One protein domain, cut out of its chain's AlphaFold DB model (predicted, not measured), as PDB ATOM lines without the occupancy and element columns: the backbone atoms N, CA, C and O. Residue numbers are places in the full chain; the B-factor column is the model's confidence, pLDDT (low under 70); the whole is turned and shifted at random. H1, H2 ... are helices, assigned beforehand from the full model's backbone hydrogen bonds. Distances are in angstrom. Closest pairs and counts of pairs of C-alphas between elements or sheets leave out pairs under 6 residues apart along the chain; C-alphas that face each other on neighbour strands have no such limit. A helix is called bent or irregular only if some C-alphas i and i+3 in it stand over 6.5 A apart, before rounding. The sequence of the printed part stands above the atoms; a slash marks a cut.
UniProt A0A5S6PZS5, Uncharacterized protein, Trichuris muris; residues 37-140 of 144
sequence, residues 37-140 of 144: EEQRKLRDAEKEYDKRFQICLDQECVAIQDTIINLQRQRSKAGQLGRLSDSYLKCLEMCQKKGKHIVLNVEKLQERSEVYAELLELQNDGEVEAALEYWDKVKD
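Overview. This is residues 37 to 140 of the 144 residues of an uncharacterized protein of Trichuris muris (UniProt A0A5S6PZS5). The printed part is an open arch of helices: the long arm H1a is its top bar, H1b and the first part of H2 form a leg at one end, and the hairpin of H3 and H4 forms a leg at the other. H2 climbs from the foot of the first leg and runs back beside H1a, and the space between the two legs is empty. The printed part has 104 residues with four named helices, in the order H1, H2, H3, H4, and no named strand; the class is all helix. It is extended, with a radius of gyration of the C-alphas of 20.0 A, and the C-alphas span 57 by 29 by 20 A.

Along the chain. Find C-alpha 37 at (-7.339, 18.406, -6.336), where H1, residues 37 to 72, begins. By its hydrogen bonds it was assigned as one helix, but it is bent: C-alphas 60 and 63 are 7.3 A apart. Its arms are H1a, residues 37 to 60 and 34.1 A long, and H1b, residues 63 to 72 and 14.3 A long. H2, residues 75 to 104, starts at C-alpha 75 at (-23.929, 7.141, 41.708) and measures 42.6 A; it is irregular, with C-alphas 76 and 79 at 8.1 A, and has a kink of 48 degrees near residue 82. H3, residues 107 to 124, is 25.6 A long. H4, residues 128 to 138, is 15.5 A long and ends at C-alpha 138 at (-30.480, 22.217, -5.246).

Arrangement. Start with H1a and H1b, whose lines are only just about perpendicular, at 71 degrees. H1b and H2 form a helical hairpin at a shallow tilt of 34 degrees, only just short of steep. They touch through residues 77 to 88 of H2, and their closest C-alphas, those of Ile 64 and Tyr 88, are 6.1 A apart. Farther along, residues 91 to 103 of H2 touch H1a, closest at the C-alphas of Tyr 49 and Gly 99, 5.5 A; the two run opposite ways at 37 degrees, only just a steep tilt. Residues 38 to 42 of H1a touch residues 109 to 110 of H3, closest at the C-alphas of Leu 42 and Leu 109, 6.6 A. H2 and H3 meet only through their link. H3 and H4 form a helical hairpin at a shallow tilt of 18 degrees, with the closest C-alphas, those of Leu 119 and Ala 131, at 5.3 A. H4 is apart from H1a, H1b and H2. In H1a, H1b, H3 and H4 every O i to N i+4 pair is within hydrogen-bond range; in H2 17 of 26 are.

Size, cuts and confidence. Look for the two C-alphas farthest apart at Ser 76 and Glu 129, 56.7 A. The printed part has no cut, and its three links are tight. Mean pLDDT of the printed part is 92.2; residues 75, 77 and 78 are under 70.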
ATOM      1  N   GLU A  37      -7.900  17.248  -7.031       96.44
ATOM      2  CA  GLU A  37      -7.339  18.406  -6.336       96.44
ATOM      3  C   GLU A  37      -8.344  19.003  -5.346       96.44
ATOM      4  O   GLU A  37      -7.996  19.246  -4.191       96.44
ATOM      5  N   GLU A  38      -9.596  19.197  -5.759       95.44
ATOM      6  CA  GLU A  38     -10.658  19.709  -4.886       95.44
ATOM      7  C   GLU A  38     -10.951  18.753  -3.733       95.44
ATOM      8  O   GLU A  38     -11.033  19.186  -2.585       95.44
ATOM      9  N   GLN A  39     -11.014  17.448  -4.005       95.62
ATOM     10  CA  GLN A  39     -11.159  16.445  -2.952       95.62
ATOM     11  C   GLN A  39      -9.991  16.483  -1.966       95.62
ATOM     12  O   GLN A  39     -10.175  16.260  -0.772       95.62
ATOM     13  N   ARG A  40      -8.767  16.738  -2.445       96.38
ATOM     14  CA  ARG A  40      -7.604  16.892  -1.567       96.38
ATOM     15  C   ARG A  40      -7.741  18.134  -0.692       96.38
ATOM     16  O   ARG A  40      -7.543  18.016   0.510       96.38
ATOM     17  N   LYS A  41      -8.133  19.275  -1.266       95.31
ATOM     18  CA  LYS A  41      -8.377  20.521  -0.519       95.31
ATOM     19  C   LYS A  41      -9.438  20.335   0.564       95.31
ATOM     20  O   LYS A  41      -9.206  20.753   1.693       95.31
ATOM     21  N   LEU A  42     -10.554  19.681   0.232       95.00
ATOM     22  CA  LEU A  42     -11.622  19.384   1.187       95.00
ATOM     23  C   LEU A  42     -11.109  18.493   2.330       95.00
ATOM     24  O   LEU A  42     -11.178  18.896   3.486       95.00
ATOM     25  N   ARG A  43     -10.472  17.356   2.011       95.06
ATOM     26  CA  ARG A  43      -9.909  16.446   3.027       95.06
ATOM     27  C   ARG A  43      -8.860  17.107   3.919       95.06
ATOM     28  O   ARG A  43      -8.809  16.835   5.116       95.06
ATOM     29  N   ASP A  44      -7.989  17.939   3.352       95.75
ATOM     30  CA  ASP A  44      -6.948  18.626   4.120       95.75
ATOM     31  C   ASP A  44      -7.559  19.668   5.070       95.75
ATOM     32  O   ASP A  44      -7.103  19.801   6.208       95.75
ATOM     33  N   ALA A  45      -8.613  20.367   4.637       94.75
ATOM     34  CA  ALA A  45      -9.350  21.313   5.470       94.75
ATOM     35  C   ALA A  45     -10.119  20.614   6.602       94.75
ATOM     36  O   ALA A  45     -10.007  21.046   7.749       94.75
ATOM     37  N   GLU A  46     -10.826  19.516   6.318       93.44
ATOM     38  CA  GLU A  46     -11.501  18.687   7.332       93.44
ATOM     39  C   GLU A  46     -10.501  18.170   8.367       93.44
ATOM     40  O   GLU A  46     -10.679  18.344   9.571       93.44
ATOM     41  N   LYS A  47      -9.370  17.629   7.905       95.25
ATOM     42  CA  LYS A  47      -8.315  17.119   8.783       95.25
ATOM     43  C   LYS A  47      -7.708  18.206   9.669       95.25
ATOM     44  O   LYS A  47      -7.403  17.955  10.837       95.25
ATOM     45  N   GLU A  48      -7.475  19.399   9.128       95.38
ATOM     46  CA  GLU A  48      -6.959  20.524   9.910       95.38
ATOM     47  C   GLU A  48      -8.012  21.044  10.899       95.38
ATOM     48  O   GLU A  48      -7.662  21.364  12.039       95.38
ATOM     49  N   TYR A  49      -9.290  21.081  10.510       94.56
ATOM     50  CA  TYR A  49     -10.394  21.396  11.415       94.56
ATOM     51  C   TYR A  49     -10.439  20.406  12.582       94.56
ATOM     52  O   TYR A  49     -10.365  20.842  13.730       94.56
ATOM     53  N   ASP A  50     -10.459  19.099  12.308       94.81
ATOM     54  CA  ASP A  50     -10.504  18.043  13.324       94.81
ATOM     55  C   ASP A  50      -9.319  18.131  14.278       94.81
ATOM     56  O   ASP A  50      -9.472  18.080  15.500       94.81
ATOM     57  N   LYS A  51      -8.119  18.342  13.728       95.62
ATOM     58  CA  LYS A  51      -6.906  18.523  14.523       95.62
ATOM     59  C   LYS A  51      -7.033  19.716  15.469       95.62
ATOM     60  O   LYS A  51      -6.702  19.598  16.648       95.62
ATOM     61  N   ARG A  52      -7.483  20.875  14.980       94.44
ATOM     62  CA  ARG A  52      -7.634  22.072  15.825       94.44
ATOM     63  C   ARG A  52      -8.765  21.942  16.824       94.44
ATOM     64  O   ARG A  52      -8.626  22.421  17.948       94.44
ATOM     65  N   PHE A  53      -9.858  21.307  16.423       95.69
ATOM     66  CA  PHE A  53     -10.973  21.023  17.303       95.69
ATOM     67  C   PHE A  53     -10.503  20.143  18.459       95.69
ATOM     68  O   PHE A  53     -10.661  20.543  19.608       95.69
ATOM     69  N   GLN A  54      -9.799  19.043  18.173       95.94
ATOM     70  CA  GLN A  54      -9.241  18.160  19.197       95.94
ATOM     71  C   GLN A  54      -8.268  18.890  20.130       95.94
ATOM     72  O   GLN A  54      -8.402  18.784  21.345       95.94
ATOM     73  N   ILE A  55      -7.346  19.695  19.588       96.31
ATOM     74  CA  ILE A  55      -6.432  20.509  20.407       96.31
ATOM     75  C   ILE A  55      -7.216  21.436  21.348       96.31
ATOM     76  O   ILE A  55      -6.856  21.569  22.515       96.31
ATOM     77  N   CYS A  56      -8.292  22.063  20.866       96.50
ATOM     78  CA  CYS A  56      -9.145  22.905  21.701       96.50
ATOM     79  C   CYS A  56      -9.839  22.098  22.804       96.50
ATOM     80  O   CYS A  56      -9.846  22.533  23.953       96.50
ATOM     81  N   LEU A  57     -10.370  20.909  22.496       95.75
ATOM     82  CA  LEU A  57     -10.976  20.036  23.507       95.75
ATOM     83  C   LEU A  57      -9.973  19.663  24.601       95.75
ATOM     84  O   LEU A  57     -10.287  19.791  25.786       95.75
ATOM     85  N   ASP A  58      -8.763  19.274  24.200       95.50
ATOM     86  CA  ASP A  58      -7.693  18.851  25.104       95.50
ATOM     87  C   ASP A  58      -7.190  20.003  25.988       95.50
ATOM     88  O   ASP A  58      -6.756  19.779  27.115       95.50
ATOM     89  N   GLN A  59      -7.249  21.245  25.501       94.44
ATOM     90  CA  GLN A  59      -6.793  22.423  26.244       94.44
ATOM     91  C   GLN A  59      -7.889  23.058  27.106       94.44
ATOM     92  O   GLN A  59      -7.604  23.547  28.198       94.44
ATOM     93  N   GLU A  60      -9.133  23.077  26.626       94.44
ATOM     94  CA  GLU A  60     -10.197  23.920  27.189       94.44
ATOM     95  C   GLU A  60     -11.326  23.108  27.826       94.44
ATOM     96  O   GLU A  60     -11.910  23.547  28.817       94.44
ATOM     97  N   CYS A  61     -11.618  21.913  27.305       95.31
ATOM     98  CA  CYS A  61     -12.760  21.109  27.746       95.31
ATOM     99  C   CYS A  61     -12.367  19.906  28.619       95.31
ATOM    100  O   CYS A  61     -13.230  19.372  29.324       95.31
ATOM    101  N   VAL A  62     -11.087  19.506  28.625       95.06
ATOM    102  CA  VAL A  62     -10.593  18.297  29.312       95.06
ATOM    103  C   VAL A  62     -10.940  18.266  30.801       95.06
ATOM    104  O   VAL A  62     -11.420  17.258  31.307       95.06
ATOM    105  N   ALA A  63     -10.824  19.395  31.509       93.31
ATOM    106  CA  ALA A  63     -11.114  19.450  32.942       93.31
ATOM    107  C   ALA A  63     -12.600  19.185  33.250       93.31
ATOM    108  O   ALA A  63     -12.942  18.533  34.243       93.31
ATOM    109  N   ILE A  64     -13.500  19.671  32.387       92.44
ATOM    110  CA  ILE A  64     -14.942  19.427  32.506       92.44
ATOM    111  C   ILE A  64     -15.234  17.960  32.171       92.44
ATOM    112  O   ILE A  64     -15.967  17.300  32.910       92.44
ATOM    113  N   GLN A  65     -14.616  17.436  31.109       91.56
ATOM    114  CA  GLN A  65     -14.746  16.042  30.683       91.56
ATOM    115  C   GLN A  65     -14.300  15.062  31.778       91.56
ATOM    116  O   GLN A  65     -15.061  14.164  32.143       91.56
ATOM    117  N   ASP A  66     -13.127  15.277  32.372       92.69
ATOM    118  CA  ASP A  66     -12.608  14.465  33.476       92.69
ATOM    119  C   ASP A  66     -13.534  14.510  34.692       92.69
ATOM    120  O   ASP A  66     -13.793  13.492  35.341       92.69
ATOM    121  N   THR A  67     -14.090  15.685  34.993       90.56
ATOM    122  CA  THR A  67     -15.049  15.847  36.090       90.56
ATOM    123  C   THR A  67     -16.331  15.056  35.824       90.56
ATOM    124  O   THR A  67     -16.816  14.362  36.721       90.56
ATOM    125  N   ILE A  68     -16.861  15.098  34.596       89.56
ATOM    126  CA  ILE A  68     -18.034  14.311  34.188       89.56
ATOM    127  C   ILE A  68     -17.748  12.812  34.332       89.56
ATOM    128  O   ILE A  68     -18.523  12.115  34.990       89.56
ATOM    129  N   ILE A  69     -16.627  12.321  33.795       89.00
ATOM    130  CA  ILE A  69     -16.238  10.901  33.860       89.00
ATOM    131  C   ILE A  69     -16.114  10.437  35.318       89.00
ATOM    132  O   ILE A  69     -16.610   9.371  35.694       89.00
ATOM    133  N   ASN A  70     -15.492  11.251  36.173       88.00
ATOM    134  CA  ASN A  70     -15.326  10.933  37.589       88.00
ATOM    135  C   ASN A  70     -16.658  10.918  38.353       88.00
ATOM    136  O   ASN A  70     -16.857  10.065  39.223       88.00
ATOM    137  N   LEU A  71     -17.586  11.821  38.030       85.62
ATOM    138  CA  LEU A  71     -18.905  11.872  38.663       85.62
ATOM    139  C   LEU A  71     -19.854  10.784  38.166       85.62
ATOM    140  O   LEU A  71     -20.634  10.270  38.964       85.62
ATOM    141  N   GLN A  72     -19.765  10.368  36.901       83.00
ATOM    142  CA  GLN A  72     -20.527   9.226  36.383       83.00
ATOM    143  C   GLN A  72     -20.217   7.932  37.153       83.00
ATOM    144  O   GLN A  72     -21.103   7.106  37.364       83.00
ATOM    145  N   ARG A  73     -18.984   7.783  37.654       82.44
ATOM    146  CA  ARG A  73     -18.585   6.664  38.525       82.44
ATOM    147  C   ARG A  73     -19.177   6.758  39.940       82.44
ATOM    148  O   ARG A  73     -19.204   5.763  40.658       82.44
ATOM    149  N   GLN A  74     -19.672   7.927  40.354       82.12
ATOM    150  CA  GLN A  74     -20.210   8.199  41.691       82.12
ATOM    151  C   GLN A  74     -21.738   8.351  41.649       82.12
ATOM    152  O   GLN A  74     -22.278   9.452  41.548       82.12
ATOM    153  N   ARG A  75     -22.454   7.229  41.802       66.31
ATOM    154  CA  ARG A  75     -23.929   7.141  41.708       66.31
ATOM    155  C   ARG A  75     -24.691   8.140  42.602       66.31
ATOM    156  O   ARG A  75     -25.802   8.531  42.267       66.31
ATOM    157  N   SER A  76     -24.091   8.583  43.710       70.19
ATOM    158  CA  SER A  76     -24.663   9.550  44.660       70.19
ATOM    159  C   SER A  76     -24.635  11.014  44.194       70.19
ATOM    160  O   SER A  76     -25.265  11.855  44.830       70.19
ATOM    161  N   LYS A  77     -23.935  11.344  43.098       69.38
ATOM    162  CA  LYS A  77     -23.784  12.725  42.594       69.38
ATOM    163  C   LYS A  77     -24.415  12.963  41.220       69.38
ATOM    164  O   LYS A  77     -24.143  13.982  40.589       69.38
ATOM    165  N   ALA A  78     -25.308  12.074  40.780       67.19
ATOM    166  CA  ALA A  78     -25.977  12.165  39.479       67.19
ATOM    167  C   ALA A  78     -26.663  13.526  39.229       67.19
ATOM    168  O   ALA A  78     -26.627  14.033  38.113       67.19
ATOM    169  N   GLY A  79     -27.199  14.176  40.271       73.62
ATOM    170  CA  GLY A  79     -27.827  15.501  40.154       73.62
ATOM    171  C   GLY A  79     -26.882  16.641  39.734       73.62
ATOM    172  O   GLY A  79     -27.351  17.685  39.296       73.62
ATOM    173  N   GLN A  80     -25.558  16.460  39.830       76.69
ATOM    174  CA  GLN A  80     -24.563  17.456  39.406       76.69
ATOM    175  C   GLN A  80     -24.179  17.319  37.923       76.69
ATOM    176  O   GLN A  80     -23.603  18.245  37.352       76.69
ATOM    177  N   LEU A  81     -24.528  16.196  37.280       82.19
ATOM    178  CA  LEU A  81     -24.161  15.914  35.891       82.19
ATOM    179  C   LEU A  81     -24.841  16.858  34.896       82.19
ATOM    180  O   LEU A  81     -24.215  17.208  33.903       82.19
ATOM    181  N   GLY A  82     -26.072  17.307  35.166       83.00
ATOM    182  CA  GLY A  82     -26.803  18.202  34.258       83.00
ATOM    183  C   GLY A  82     -26.038  19.499  33.985       83.00
ATOM    184  O   GLY A  82     -25.687  19.790  32.848       83.00
ATOM    185  N   ARG A  83     -25.651  20.221  35.046       86.81
ATOM    186  CA  ARG A  83     -24.918  21.496  34.919       86.81
ATOM    187  C   ARG A  83     -23.542  21.339  34.267       86.81
ATOM    188  O   ARG A  83     -23.092  22.231  33.549       86.81
ATOM    189  N   LEU A  84     -22.854  20.231  34.543       89.69
ATOM    190  CA  LEU A  84     -21.554  19.946  33.936       89.69
ATOM    191  C   LEU A  84     -21.689  19.574  32.462       89.69
ATOM    192  O   LEU A  84     -20.871  20.016  31.666       89.69
ATOM    193  N   SER A  85     -22.740  18.840  32.098       88.81
ATOM    194  CA  SER A  85     -23.055  18.524  30.703       88.81
ATOM    195  C   SER A  85     -23.344  19.802  29.919       88.81
ATOM    196  O   SER A  85     -22.735  20.010  28.877       88.81
ATOM    197  N   ASP A  86     -24.151  20.720  30.464       93.06
ATOM    198  CA  ASP A  86     -24.402  22.025  29.833       93.06
ATOM    199  C   ASP A  86     -23.111  22.836  29.652       93.06
ATOM    200  O   ASP A  86     -22.904  23.498  28.635       93.06
ATOM    201  N   SER A  87     -22.222  22.790  30.648       93.56
ATOM    202  CA  SER A  87     -20.923  23.470  30.587       93.56
ATOM    203  C   SER A  87     -20.003  22.843  29.539       93.56
ATOM    204  O   SER A  87     -19.312  23.564  28.821       93.56
ATOM    205  N   TYR A  88     -20.019  21.516  29.414       93.94
ATOM    206  CA  TYR A  88     -19.261  20.800  28.395       93.94
ATOM    207  C   TYR A  88     -19.782  21.113  26.993       93.94
ATOM    208  O   TYR A  88     -18.986  21.462  26.131       93.94
ATOM    209  N   LEU A  89     -21.103  21.105  26.779       95.06
ATOM    210  CA  LEU A  89     -21.718  21.479  25.499       95.06
ATOM    211  C   LEU A  89     -21.329  22.898  25.071       95.06
ATOM    212  O   LEU A  89     -20.906  23.106  23.938       95.06
ATOM    213  N   LYS A  90     -21.361  23.864  25.996       96.38
ATOM    214  CA  LYS A  90     -20.880  25.230  25.726       96.38
ATOM    215  C   LYS A  90     -19.400  25.267  25.343       96.38
ATOM    216  O   LYS A  90     -19.007  26.072  24.500       96.38
ATOM    217  N   CYS A  91     -18.581  24.410  25.951       96.12
ATOM    218  CA  CYS A  91     -17.173  24.283  25.593       96.12
ATOM    219  C   CYS A  91     -17.000  23.717  24.173       96.12
ATOM    220  O   CYS A  91     -16.245  24.280  23.382       96.12
ATOM    221  N   LEU A  92     -17.769  22.681  23.812       95.50
ATOM    222  CA  LEU A  92     -17.788  22.132  22.452       95.50
ATOM    223  C   LEU A  92     -18.165  23.205  21.425       95.50
ATOM    224  O   LEU A  92     -17.440  23.396  20.451       95.50
ATOM    225  N   GLU A  93     -19.243  23.957  21.665       95.81
ATOM    226  CA  GLU A  93     -19.681  25.041  20.775       95.81
ATOM    227  C   GLU A  93     -18.600  26.114  20.586       95.81
ATOM    228  O   GLU A  93     -18.407  26.643  19.488       95.81
ATOM    229  N   MET A  94     -17.882  26.460  21.655       96.12
ATOM    230  CA  MET A  94     -16.772  27.405  21.583       96.12
ATOM    231  C   MET A  94     -15.629  26.855  20.720       96.12
ATOM    232  O   MET A  94     -15.125  27.576  19.855       96.12
ATOM    233  N   CYS A  95     -15.242  25.593  20.910       95.44
ATOM    234  CA  CYS A  95     -14.196  24.962  20.109       95.44
ATOM    235  C   CYS A  95     -14.591  24.840  18.628       95.44
ATOM    236  O   CYS A  95     -13.772  25.135  17.756       95.44
ATOM    237  N   GLN A  96     -15.854  24.524  18.329       93.25
ATOM    238  CA  GLN A  96     -16.378  24.514  16.957       93.25
ATOM    239  C   GLN A  96     -16.250  25.898  16.301       93.25
ATOM    240  O   GLN A  96     -15.758  26.026  15.178       93.25
ATOM    241  N   LYS A  97     -16.615  26.969  17.022       92.62
ATOM    242  CA  LYS A  97     -16.505  28.351  16.515       92.62
ATOM    243  C   LYS A  97     -15.068  28.740  16.164       92.62
ATOM    244  O   LYS A  97     -14.871  29.461  15.187       92.62
ATOM    245  N   LYS A  98     -14.064  28.254  16.904       90.75
ATOM    246  CA  LYS A  98     -12.644  28.527  16.611       90.75
ATOM    247  C   LYS A  98     -12.192  27.902  15.291       90.75
ATOM    248  O   LYS A  98     -11.414  28.521  14.567       90.75
ATOM    249  N   GLY A  99     -12.694  26.712  14.963       84.88
ATOM    250  CA  GLY A  99     -12.371  26.003  13.723       84.88
ATOM    251  C   GLY A  99     -13.202  26.426  12.508       84.88
ATOM    252  O   GLY A  99     -12.761  26.214  11.384       84.88
ATOM    253  N   LYS A 100     -14.366  27.065  12.706       86.56
ATOM    254  CA  LYS A 100     -15.366  27.315  11.648       86.56
ATOM    255  C   LYS A 100     -14.803  27.950  10.368       86.56
ATOM    256  O   LYS A 100     -15.184  27.553   9.276       86.56
ATOM    257  N   HIS A 101     -13.872  28.895  10.487       85.44
ATOM    258  CA  HIS A 101     -13.258  29.564   9.333       85.44
ATOM    259  C   HIS A 101     -12.517  28.617   8.371       85.44
ATOM    260  O   HIS A 101     -12.373  28.941   7.200       85.44
ATOM    261  N   ILE A 102     -12.045  27.460   8.849       86.56
ATOM    262  CA  ILE A 102     -11.331  26.470   8.031       86.56
ATOM    263  C   ILE A 102     -12.302  25.792   7.070       86.56
ATOM    264  O   ILE A 102     -12.009  25.688   5.883       86.56
ATOM    265  N   VAL A 103     -13.467  25.398   7.583       83.38
ATOM    266  CA  VAL A 103     -14.524  24.747   6.802       83.38
ATOM    267  C   VAL A 103     -15.202  25.752   5.871       83.38
ATOM    268  O   VAL A 103     -15.421  25.435   4.712       83.38
ATOM    269  N   LEU A 104     -15.403  27.004   6.310       87.50
ATOM    270  CA  LEU A 104     -15.932  28.077   5.449       87.50
ATOM    271  C   LEU A 104     -15.103  28.285   4.167       87.50
ATOM    272  O   LEU A 104     -15.647  28.634   3.125       87.50
ATOM    273  N   ASN A 105     -13.787  28.045   4.211       82.94
ATOM    274  CA  ASN A 105     -12.932  28.183   3.028       82.94
ATOM    275  C   ASN A 105     -13.171  27.091   1.970       82.94
ATOM    276  O   ASN A 105     -12.777  27.271   0.818       82.94
ATOM    277  N   VAL A 106     -13.775  25.964   2.354       92.25
ATOM    278  CA  VAL A 106     -14.069  24.821   1.475       92.25
ATOM    279  C   VAL A 106     -15.560  24.470   1.441       92.25
ATOM    280  O   VAL A 106     -15.920  23.448   0.869       92.25
ATOM    281  N   GLU A 107     -16.423  25.324   1.996       92.62
ATOM    282  CA  GLU A 107     -17.864  25.088   2.184       92.62
ATOM    283  C   GLU A 107     -18.552  24.697   0.874       92.62
ATOM    284  O   GLU A 107     -19.168  23.643   0.796       92.62
ATOM    285  N   LYS A 108     -18.301  25.435  -0.211       93.06
ATOM    286  CA  LYS A 108     -18.832  25.098  -1.544       93.06
ATOM    287  C   LYS A 108     -18.405  23.717  -2.053       93.06
ATOM    288  O   LYS A 108     -19.157  23.047  -2.755       93.06
ATOM    289  N   LEU A 109     -17.172  23.294  -1.752       94.44
ATOM    290  CA  LEU A 109     -16.691  21.964  -2.141       94.44
ATOM    291  C   LEU A 109     -17.382  20.883  -1.313       94.44
ATOM    292  O   LEU A 109     -17.699  19.825  -1.851       94.44
ATOM    293  N   GLN A 110     -17.610  21.162  -0.030       94.06
ATOM    294  CA  GLN A 110     -18.340  20.281   0.865       94.06
ATOM    295  C   GLN A 110     -19.796  20.124   0.407       94.06
ATOM    296  O   GLN A 110     -20.210  19.000   0.148       94.06
ATOM    297  N   GLU A 111     -20.521  21.223   0.190       94.38
ATOM    298  CA  GLU A 111     -21.905  21.226  -0.307       94.38
ATOM    299  C   GLU A 111     -22.033  20.427  -1.611       94.38
ATOM    300  O   GLU A 111     -22.876  19.539  -1.742       94.38
ATOM    301  N   ARG A 112     -21.133  20.666  -2.573       95.62
ATOM    302  CA  ARG A 112     -21.122  19.918  -3.834       95.62
ATOM    303  C   ARG A 112     -20.809  18.432  -3.637       95.62
ATOM    304  O   ARG A 112     -21.364  17.595  -4.349       95.62
ATOM    305  N   SER A 113     -19.935  18.087  -2.690       95.50
ATOM    306  CA  SER A 113     -19.636  16.693  -2.338       95.50
ATOM    307  C   SER A 113     -20.827  15.992  -1.684       95.50
ATOM    308  O   SER A 113     -21.066  14.822  -1.980       95.50
ATOM    309  N   GLU A 114     -21.568  16.686  -0.819       95.81
ATOM    310  CA  GLU A 114     -22.770  16.174  -0.151       95.81
ATOM    311  C   GLU A 114     -23.886  15.914  -1.170       95.81
ATOM    312  O   GLU A 114     -24.406  14.802  -1.237       95.81
ATOM    313  N   VAL A 115     -24.161  16.875  -2.062       97.12
ATOM    314  CA  VAL A 115     -25.128  16.691  -3.160       97.12
ATOM    315  C   VAL A 115     -24.718  15.544  -4.088       97.12
ATOM    316  O   VAL A 115     -25.566  14.754  -4.503       97.12
ATOM    317  N   TYR A 116     -23.427  15.418  -4.417       97.44
ATOM    318  CA  TYR A 116     -22.936  14.290  -5.215       97.44
ATOM    319  C   TYR A 116     -23.179  12.944  -4.520       97.44
ATOM    320  O   TYR A 116     -23.582  11.989  -5.184       97.44
ATOM    321  N   ALA A 117     -22.931  12.856  -3.209       97.50
ATOM    322  CA  ALA A 117     -23.143  11.636  -2.437       97.50
ATOM    323  C   ALA A 117     -24.628  11.243  -2.393       97.50
ATOM    324  O   ALA A 117     -24.942  10.094  -2.697       97.50
ATOM    325  N   GLU A 118     -25.521  12.199  -2.130       97.88
ATOM    326  CA  GLU A 118     -26.975  11.983  -2.094       97.88
ATOM    327  C   GLU A 118     -27.512  11.505  -3.454       97.88
ATOM    328  O   GLU A 118     -28.235  10.514  -3.553       97.88
ATOM    329  N   LEU A 119     -27.100  12.157  -4.550       97.81
ATOM    330  CA  LEU A 119     -27.498  11.741  -5.898       97.81
ATOM    331  C   LEU A 119     -26.988  10.342  -6.254       97.81
ATOM    332  O   LEU A 119     -27.670   9.602  -6.967       97.81
ATOM    333  N   LEU A 120     -25.790   9.986  -5.790       97.62
ATOM    334  CA  LEU A 120     -25.215   8.663  -6.006       97.62
ATOM    335  C   LEU A 120     -25.948   7.592  -5.184       97.62
ATOM    336  O   LEU A 120     -26.162   6.494  -5.693       97.62
ATOM    337  N   GLU A 121     -26.347   7.900  -3.950       98.06
ATOM    338  CA  GLU A 121     -27.159   7.021  -3.100       98.06
ATOM    339  C   GLU A 121     -28.515   6.729  -3.754       98.06
ATOM    340  O   GLU A 121     -28.805   5.571  -4.059       98.06
ATOM    341  N   LEU A 122     -29.260   7.768  -4.142       97.50
ATOM    342  CA  LEU A 122     -30.536   7.623  -4.852       97.50
ATOM    343  C   LEU A 122     -30.383   6.868  -6.184       97.50
ATOM    344  O   LEU A 122     -31.237   6.063  -6.560       97.50
ATOM    345  N   GLN A 123     -29.281   7.082  -6.915       96.44
ATOM    346  CA  GLN A 123     -28.983   6.306  -8.123       96.44
ATOM    347  C   GLN A 123     -28.795   4.812  -7.812       96.44
ATOM    348  O   GLN A 123     -29.313   3.972  -8.557       96.44
ATOM    349  N   ASN A 124     -28.051   4.486  -6.750       96.75
ATOM    350  CA  ASN A 124     -27.761   3.111  -6.333       96.75
ATOM    351  C   ASN A 124     -29.015   2.379  -5.843       96.75
ATOM    352  O   ASN A 124     -29.171   1.191  -6.134       96.75
ATOM    353  N   ASP A 125     -29.937   3.102  -5.212       97.50
ATOM    354  CA  ASP A 125     -31.243   2.590  -4.788       97.50
ATOM    355  C   ASP A 125     -32.236   2.455  -5.958       97.50
ATOM    356  O   ASP A 125     -33.323   1.889  -5.832       97.50
ATOM    357  N   GLY A 126     -31.845   2.914  -7.153       94.94
ATOM    358  CA  GLY A 126     -32.665   2.864  -8.360       94.94
ATOM    359  C   GLY A 126     -33.706   3.982  -8.448       94.94
ATOM    360  O   GLY A 126     -34.501   3.992  -9.393       94.94
ATOM    361  N   GLU A 127     -33.671   4.951  -7.537       97.12
ATOM    362  CA  GLU A 127     -34.593   6.082  -7.417       97.12
ATOM    363  C   GLU A 127     -34.204   7.259  -8.331       97.12
ATOM    364  O   GLU A 127     -34.064   8.411  -7.922       97.12
ATOM    365  N   VAL A 128     -34.038   6.979  -9.625       96.62
ATOM    366  CA  VAL A 128     -33.510   7.944 -10.608       96.62
ATOM    367  C   VAL A 128     -34.367   9.210 -10.731       96.62
ATOM    368  O   VAL A 128     -33.824  10.300 -10.885       96.62
ATOM    369  N   GLU A 129     -35.693   9.087 -10.676       97.06
ATOM    370  CA  GLU A 129     -36.591  10.250 -10.759       97.06
ATOM    371  C   GLU A 129     -36.529  11.107  -9.486       97.06
ATOM    372  O   GLU A 129     -36.514  12.332  -9.582       97.06
ATOM    373  N   ALA A 130     -36.404  10.484  -8.306       97.62
ATOM    374  CA  ALA A 130     -36.225  11.204  -7.044       97.62
ATOM    375  C   ALA A 130     -34.882  11.947  -7.016       97.62
ATOM    376  O   ALA A 130     -34.830  13.104  -6.604       97.62
ATOM    377  N   ALA A 131     -33.816  11.331  -7.539       97.50
ATOM    378  CA  ALA A 131     -32.517  11.979  -7.700       97.50
ATOM    379  C   ALA A 131     -32.602  13.221  -8.604       97.50
ATOM    380  O   ALA A 131     -32.046  14.267  -8.282       97.50
ATOM    381  N   LEU A 132     -33.327  13.139  -9.724       97.75
ATOM    382  CA  LEU A 132     -33.519  14.289 -10.612       97.75
ATOM    383  C   LEU A 132     -34.372  15.389  -9.969       97.75
ATOM    384  O   LEU A 132     -34.046  16.563 -10.119       97.75
ATOM    385  N   GLU A 133     -35.421  15.027  -9.225       97.75
ATOM    386  CA  GLU A 133     -36.229  15.993  -8.473       97.75
ATOM    387  C   GLU A 133     -35.401  16.690  -7.384       97.75
ATOM    388  O   GLU A 133     -35.504  17.905  -7.204       97.75
ATOM    389  N   TYR A 134     -34.564  15.939  -6.665       97.56
ATOM    390  CA  TYR A 134     -33.635  16.493  -5.688       97.56
ATOM    391  C   TYR A 134     -32.642  17.451  -6.354       97.56
ATOM    392  O   TYR A 134     -32.522  18.596  -5.920       97.56
ATOM    393  N   TRP A 135     -32.008  17.034  -7.455       97.31
ATOM    394  CA  TRP A 135     -31.109  17.893  -8.227       97.31
ATOM    395  C   TRP A 135     -31.790  19.193  -8.666       97.31
ATOM    396  O   TRP A 135     -31.220  20.266  -8.501       97.31
ATOM    397  N   ASP A 136     -33.023  19.129  -9.170       97.19
ATOM    398  CA  ASP A 136     -33.764  20.320  -9.590       97.19
ATOM    399  C   ASP A 136     -34.017  21.318  -8.452       97.19
ATOM    400  O   ASP A 136     -34.120  22.514  -8.730       97.19
ATOM    401  N   LYS A 137     -34.076  20.856  -7.196       96.69
ATOM    402  CA  LYS A 137     -34.224  21.716  -6.011       96.69
ATOM    403  C   LYS A 137     -32.922  22.404  -5.604       96.69
ATOM    404  O   LYS A 137     -32.986  23.521  -5.111       96.69
ATOM    405  N   VAL A 138     -31.772  21.751  -5.793       96.31
ATOM    406  CA  VAL A 138     -30.480  22.217  -5.246       96.31
ATOM    407  C   VAL A 138     -29.522  22.787  -6.296       96.31
ATOM    408  O   VAL A 138     -28.572  23.477  -5.950       96.31
ATOM    409  N   LYS A 139     -29.749  22.537  -7.592       94.38
ATOM    410  CA  LYS A 139     -28.807  22.886  -8.675       94.38
ATOM    411  C   LYS A 139     -28.420  24.363  -8.760       94.38
ATOM    412  O   LYS A 139     -27.335  24.654  -9.249       94.38
ATOM    413  N   ASP A 140     -29.293  25.273  -8.329       94.25
ATOM    414  CA  ASP A 140     -29.042  26.718  -8.391       94.25
ATOM    415  C   ASP A 140     -28.118  27.191  -7.252       94.25
ATOM    416  O   ASP A 140     -27.543  28.276  -7.327       94.25
TER     417      ASP A 140